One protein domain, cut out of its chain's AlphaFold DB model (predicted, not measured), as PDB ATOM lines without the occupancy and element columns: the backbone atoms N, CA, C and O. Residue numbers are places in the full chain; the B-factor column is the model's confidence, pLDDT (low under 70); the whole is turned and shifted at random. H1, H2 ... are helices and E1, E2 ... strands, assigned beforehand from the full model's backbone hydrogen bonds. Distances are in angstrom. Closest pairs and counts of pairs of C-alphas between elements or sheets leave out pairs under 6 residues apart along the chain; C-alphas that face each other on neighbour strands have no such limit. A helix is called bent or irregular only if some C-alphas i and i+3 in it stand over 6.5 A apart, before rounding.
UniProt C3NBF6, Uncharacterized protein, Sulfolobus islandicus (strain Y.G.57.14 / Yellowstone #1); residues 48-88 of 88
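This is residues 48 to 88 of the 88 residues of an uncharacterized protein of Sulfolobus islandicus (strain Y.G.57.14 / Yellowstone #1) (UniProt C3NBF6). A long two-stranded hairpin, E1 and E2, makes an arm, and a single helix, H1, turns off at the end away from the hairpin's tip, so that hairpin and helix make a corner. The tip lies at residues 61 to 65, and the end of the helix with the last residues, 83 to 88, sticks out free. The printed part has 41 residues with two named strands and one named helix, in the order E1, E2, H1; the sheet has the order E1 - E2 and is antiparallel, and the class is mixed, helices and strands. The whole is only just extended, close to loose, with a radius of gyration of the C-alphas of 13.8 A, and elongated, spanning 40 by 23 by 14 A.

The sheet is made of E1, residues 54 to 60, and E2, residues 66 to 73, which are antiparallel neighbours and a hairpin, with 166 degrees between their N-to-C directions. C-alphas that face each other include those of Ala 54 and Pro 73, 4.1 A apart, and those of Val 60 and Ile 66, 4.5 A apart. Across the pair, N 55 and O 72 are within hydrogen-bond range at 2.7 A, and so are N 70 and O 57 at 2.8 A. Beyond E2 comes H1, residues 76 to 86. The closest C-alphas of E2 and H1 are those of Pro 73 and Lys 79, 5.8 A apart, while the two centres are 18.2 A apart. E1 and H1 are apart, with no C-alpha of the one within 8 A of the other. In H1, 5 of 7 O i to N i+4 pairs are within hydrogen-bond range.

E1 runs from Ala 54 to Val 60, 19.2 A from first to last C-alpha, and begins with C-alpha 54 at (46.778, -46.605, -11.746). E2 runs back from Ile 66 to Pro 73 over 20.7 A, and its C-alpha 73 is at (46.026, -43.045, -13.663). H1 runs from Lys 76 to Lys 86, 16.4 A, is not bent, and ends with C-alpha 86 at (35.901, -33.288, -20.428).

The two C-alphas farthest apart are those of Asn 63 and Glu 88, 41.1 A. The first and last printed C-alphas, of Lys 48 and Glu 88, are 14.4 A apart. The printed part has no cut, and it ends at residue 88, the chain's last residue. The links from E1 to E2, of 5 residues, and from E2 to H1, of 2 residues, are tight. The mean pLDDT of the printed part is 85.5; residues 84 to 88 are under 70.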
ATOM      1  N   LYS A  48      34.478 -45.886 -26.143       87.56
ATOM      2  CA  LYS A  48      35.918 -46.171 -26.087       87.56
ATOM      3  C   LYS A  48      36.299 -46.713 -24.714       87.56
ATOM      4  O   LYS A  48      35.712 -46.320 -23.707       87.56
ATOM      5  N   SER A  49      37.315 -47.568 -24.685       85.88
ATOM      6  CA  SER A  49      37.953 -48.070 -23.468       85.88
ATOM      7  C   SER A  49      39.442 -47.745 -23.483       85.88
ATOM      8  O   SER A  49      40.069 -47.691 -24.542       85.88
ATOM      9  N   PHE A  50      40.002 -47.534 -22.297       85.94
ATOM     10  CA  PHE A  50      41.431 -47.341 -22.099       85.94
ATOM     11  C   PHE A  50      41.898 -48.294 -21.001       85.94
ATOM     12  O   PHE A  50      41.216 -48.447 -19.988       85.94
ATOM     13  N   GLU A  51      43.052 -48.914 -21.210       86.56
ATOM     14  CA  GLU A  51      43.710 -49.793 -20.245       86.56
ATOM     15  C   GLU A  51      45.037 -49.162 -19.830       86.56
ATOM     16  O   GLU A  51      45.699 -48.510 -20.637       86.56
ATOM     17  N   GLY A  52      45.422 -49.328 -18.568       88.75
ATOM     18  CA  GLY A  52      46.691 -48.817 -18.068       88.75
ATOM     19  C   GLY A  52      46.822 -48.943 -16.558       88.75
ATOM     20  O   GLY A  52      45.907 -49.380 -15.860       88.75
ATOM     21  N   GLU A  53      47.988 -48.556 -16.058       90.62
ATOM     22  CA  GLU A  53      48.301 -48.610 -14.632       90.62
ATOM     23  C   GLU A  53      47.700 -47.414 -13.885       90.62
ATOM     24  O   GLU A  53      47.639 -46.293 -14.406       90.62
ATOM     25  N   ALA A  54      47.303 -47.635 -12.631       90.88
ATOM     26  CA  ALA A  54      46.778 -46.605 -11.746       90.88
ATOM     27  C   ALA A  54      47.355 -46.736 -10.333       90.88
ATOM     28  O   ALA A  54      47.612 -47.833  -9.838       90.88
ATOM     29  N   PHE A  55      47.524 -45.598  -9.672       93.31
ATOM     30  CA  PHE A  55      47.785 -45.510  -8.250       93.31
ATOM     31  C   PHE A  55      46.451 -45.556  -7.505       93.31
ATOM     32  O   PHE A  55      45.550 -44.761  -7.783       93.31
ATOM     33  N   VAL A  56      46.322 -46.490  -6.565       92.94
ATOM     34  CA  VAL A  56      45.112 -46.657  -5.755       92.94
ATOM     35  C   VAL A  56      45.416 -46.271  -4.316       92.94
ATOM     36  O   VAL A  56      46.310 -46.837  -3.690       92.94
ATOM     37  N   THR A  57      44.649 -45.323  -3.781       94.94
ATOM     38  CA  THR A  57      44.717 -44.920  -2.370       94.94
ATOM     39  C   THR A  57      43.440 -45.336  -1.661       94.94
ATOM     40  O   THR A  57      42.350 -44.965  -2.093       94.94
ATOM     41  N   ILE A  58      43.567 -46.064  -0.552       94.69
ATOM     42  CA  ILE A  58      42.436 -46.445   0.300       94.69
ATOM     43  C   ILE A  58      42.531 -45.646   1.595       94.69
ATOM     44  O   ILE A  58      43.458 -45.825   2.383       94.69
ATOM     45  N   GLY A  59      41.568 -44.753   1.803       96.31
ATOM     46  CA  GLY A  59      41.406 -44.047   3.065       96.31
ATOM     47  C   GLY A  59      40.630 -44.899   4.054       96.31
ATOM     48  O   GLY A  59      39.565 -45.419   3.719       96.31
ATOM     49  N   VAL A  60      41.139 -45.007   5.276       96.25
ATOM     50  CA  VAL A  60      40.501 -45.739   6.374       96.25
ATOM     51  C   VAL A  60      40.197 -44.753   7.503       96.25
ATOM     52  O   VAL A  60      41.040 -43.912   7.820       96.25
ATOM     53  N   ASP A  61      38.989 -44.812   8.064       97.38
ATOM     54  CA  ASP A  61      38.575 -43.968   9.188       97.38
ATOM     55  C   ASP A  61      39.146 -44.457  10.535       97.38
ATOM     56  O   ASP A  61      39.801 -45.496  10.629       97.38
ATOM     57  N   GLU A  62      38.878 -43.709  11.607       96.88
ATOM     58  CA  GLU A  62      39.329 -44.037  12.968       96.88
ATOM     59  C   GLU A  62      38.812 -45.388  13.499       96.88
ATOM     60  O   GLU A  62      39.385 -45.948  14.431       96.88
ATOM     61  N   ASN A  63      37.750 -45.933  12.897       97.56
ATOM     62  CA  ASN A  63      37.130 -47.198  13.276       97.56
ATOM     63  C   ASN A  63      37.603 -48.369  12.399       97.56
ATOM     64  O   ASN A  63      37.035 -49.463  12.479       97.56
ATOM     65  N   GLY A  64      38.608 -48.159  11.545       93.31
ATOM     66  CA  GLY A  64      39.124 -49.189  10.647       93.31
ATOM     67  C   GLY A  64      38.220 -49.475   9.445       93.31
ATOM     68  O   GLY A  64      38.368 -50.519   8.809       93.31
ATOM     69  N   ARG A  65      37.266 -48.590   9.126       91.94
ATOM     70  CA  ARG A  65      36.355 -48.748   7.981       91.94
ATOM     71  C   ARG A  65      36.878 -47.980   6.776       91.94
ATOM     72  O   ARG A  65      37.439 -46.899   6.918       91.94
ATOM     73  N   ILE A  66      36.656 -48.515   5.577       88.81
ATOM     74  CA  ILE A  66      37.006 -47.810   4.339       88.81
ATOM     75  C   ILE A  66      36.145 -46.547   4.233       88.81
ATOM     76  O   ILE A  66      34.918 -46.627   4.181       88.81
ATOM     77  N   ALA A  67      36.806 -45.393   4.196       93.31
ATOM     78  CA  ALA A  67      36.192 -44.078   4.068       93.31
ATOM     79  C   ALA A  67      36.148 -43.609   2.606       93.31
ATOM     80  O   ALA A  67      35.177 -42.982   2.188       93.31
ATOM     81  N   TYR A  68      37.188 -43.917   1.821       92.81
ATOM     82  CA  TYR A  68      37.226 -43.640   0.384       92.81
ATOM     83  C   TYR A  68      38.221 -44.547  -0.347       92.81
ATOM     84  O   TYR A  68      39.153 -45.086   0.249       92.81
ATOM     85  N   ILE A  69      38.043 -44.653  -1.665       91.81
ATOM     86  CA  ILE A  69      39.027 -45.206  -2.598       91.81
ATOM     87  C   ILE A  69      39.271 -44.136  -3.668       91.81
ATOM     88  O   ILE A  69      38.324 -43.692  -4.314       91.81
ATOM     89  N   SER A  70      40.520 -43.695  -3.826       92.25
ATOM     90  CA  SER A  70      40.961 -42.824  -4.922       92.25
ATOM     91  C   SER A  70      41.723 -43.658  -5.940       92.25
ATOM     92  O   SER A  70      42.570 -44.464  -5.555       92.25
ATOM     93  N   ILE A  71      41.426 -43.467  -7.223       91.25
ATOM     94  CA  ILE A  71      42.112 -44.129  -8.335       91.25
ATOM     95  C   ILE A  71      42.632 -43.036  -9.259       91.25
ATOM     96  O   ILE A  71      41.858 -42.263  -9.825       91.25
ATOM     97  N   GLU A  72      43.947 -42.984  -9.417       90.94
ATOM     98  CA  GLU A  72      44.631 -41.995 -10.241       90.94
ATOM     99  C   GLU A  72      45.436 -42.721 -11.315       90.94
ATOM    100  O   GLU A  72      46.309 -43.515 -10.972       90.94
ATOM    101  N   PRO A  73      45.196 -42.472 -12.612       91.25
ATOM    102  CA  PRO A  73      46.026 -43.045 -13.663       91.25
ATOM    103  C   PRO A  73      47.509 -42.748 -13.404       91.25
ATOM    104  O   PRO A  73      47.851 -41.645 -12.976       91.25
ATOM    105  N   LEU A  74      48.399 -43.697 -13.677       90.56
ATOM    106  CA  LEU A  74      49.850 -43.479 -13.706       90.56
ATOM    107  C   LEU A  74      50.320 -43.239 -15.134       90.56
ATOM    108  O   LEU A  74      51.083 -42.297 -15.375       90.56
ATOM    109  N   ASP A  75      49.786 -44.038 -16.054       91.25
ATOM    110  CA  ASP A  75      50.078 -43.991 -17.477       91.25
ATOM    111  C   ASP A  75      49.719 -42.616 -18.072       91.25
ATOM    112  O   ASP A  75      48.615 -42.092 -17.888       91.25
ATOM    113  N   LYS A  76      50.691 -41.987 -18.740       84.19
ATOM    114  CA  LYS A  76      50.539 -40.643 -19.312       84.19
ATOM    115  C   LYS A  76      49.537 -40.636 -20.465       84.19
ATOM    116  O   LYS A  76      48.768 -39.684 -20.571       84.19
ATOM    117  N   ASP A  77      49.520 -41.675 -21.282       82.44
ATOM    118  CA  ASP A  77      48.612 -41.785 -22.417       82.44
ATOM    119  C   ASP A  77      47.180 -42.041 -21.924       82.44
ATOM    120  O   ASP A  77      46.244 -41.419 -22.425       82.44
ATOM    121  N   LEU A  78      47.004 -42.821 -20.852       85.12
ATOM    122  CA  LEU A  78      45.733 -42.967 -20.133       85.12
ATOM    123  C   LEU A  78      45.280 -41.638 -19.510       85.12
ATOM    124  O   LEU A  78      44.112 -41.262 -19.635       85.12
ATOM    125  N   LYS A  79      46.191 -40.888 -18.869       86.12
ATOM    126  CA  LYS A  79      45.894 -39.546 -18.324       86.12
ATOM    127  C   LYS A  79      45.379 -38.610 -19.410       86.12
ATOM    128  O   LYS A  79      44.375 -37.932 -19.193       86.12
ATOM    129  N   GLU A  80      46.063 -38.543 -20.548       85.44
ATOM    130  CA  GLU A  80      45.657 -37.681 -21.662       85.44
ATOM    131  C   GLU A  80      44.368 -38.189 -22.332       85.44
ATOM    132  O   GLU A  80      43.474 -37.388 -22.616       85.44
ATOM    133  N   GLY A  81      44.205 -39.510 -22.474       81.88
ATOM    134  CA  GLY A  81      42.986 -40.148 -22.981       81.88
ATOM    135  C   GLY A  81      41.747 -39.815 -22.147       81.88
ATOM    136  O   GLY A  81      40.696 -39.504 -22.703       81.88
ATOM    137  N   ILE A  82      41.880 -39.780 -20.816       79.56
ATOM    138  CA  ILE A  82      40.788 -39.418 -19.898       79.56
ATOM    139  C   ILE A  82      40.547 -37.899 -19.859       79.56
ATOM    140  O   ILE A  82      39.400 -37.462 -19.747       79.56
ATOM    141  N   LYS A  83      41.588 -37.059 -19.967       77.56
ATOM    142  CA  LYS A  83      41.422 -35.589 -20.012       77.56
ATOM    143  C   LYS A  83      40.589 -35.132 -21.208       77.56
ATOM    144  O   LYS A  83      39.801 -34.199 -21.058       77.56
ATOM    145  N   GLY A  84      40.736 -35.794 -22.357       62.34
ATOM    146  CA  GLY A  84      39.966 -35.501 -23.569       62.34
ATOM    147  C   GLY A  84      38.451 -35.690 -23.419       62.34
ATOM    148  O   GLY A  84      37.696 -35.115 -24.192       62.34
ATOM    149  N   ILE A  85      37.998 -36.423 -22.395       65.69
ATOM    150  CA  ILE A  85      36.577 -36.720 -22.136       65.69
ATOM    151  C   ILE A  85      35.831 -35.500 -21.552       65.69
ATOM    152  O   ILE A  85      34.607 -35.471 -21.538       65.69
ATOM    153  N   LYS A  86      36.532 -34.457 -21.079       55.66
ATOM    154  CA  LYS A  86      35.901 -33.288 -20.428       55.66
ATOM    155  C   LYS A  86      35.227 -32.277 -21.380       55.66
ATOM    156  O   LYS A  86      34.737 -31.268 -20.880       55.66
ATOM    157  N   ASN A  87      35.196 -32.515 -22.695       42.34
ATOM    158  CA  ASN A  87      34.802 -31.517 -23.703       42.34
ATOM    159  C   ASN A  87      33.633 -31.937 -24.623       42.34
ATOM    160  O   ASN A  87      33.688 -31.649 -25.817       42.34
ATOM    161  N   GLU A  88      32.579 -32.556 -24.086       41.12
ATOM    162  CA  GLU A  88      31.266 -32.660 -24.759       41.12
ATOM    163  C   GLU A  88      30.116 -32.358 -23.792       41.12
ATOM    164  O   GLU A  88      30.131 -32.897 -22.659       41.12
TER     165      GLU A  88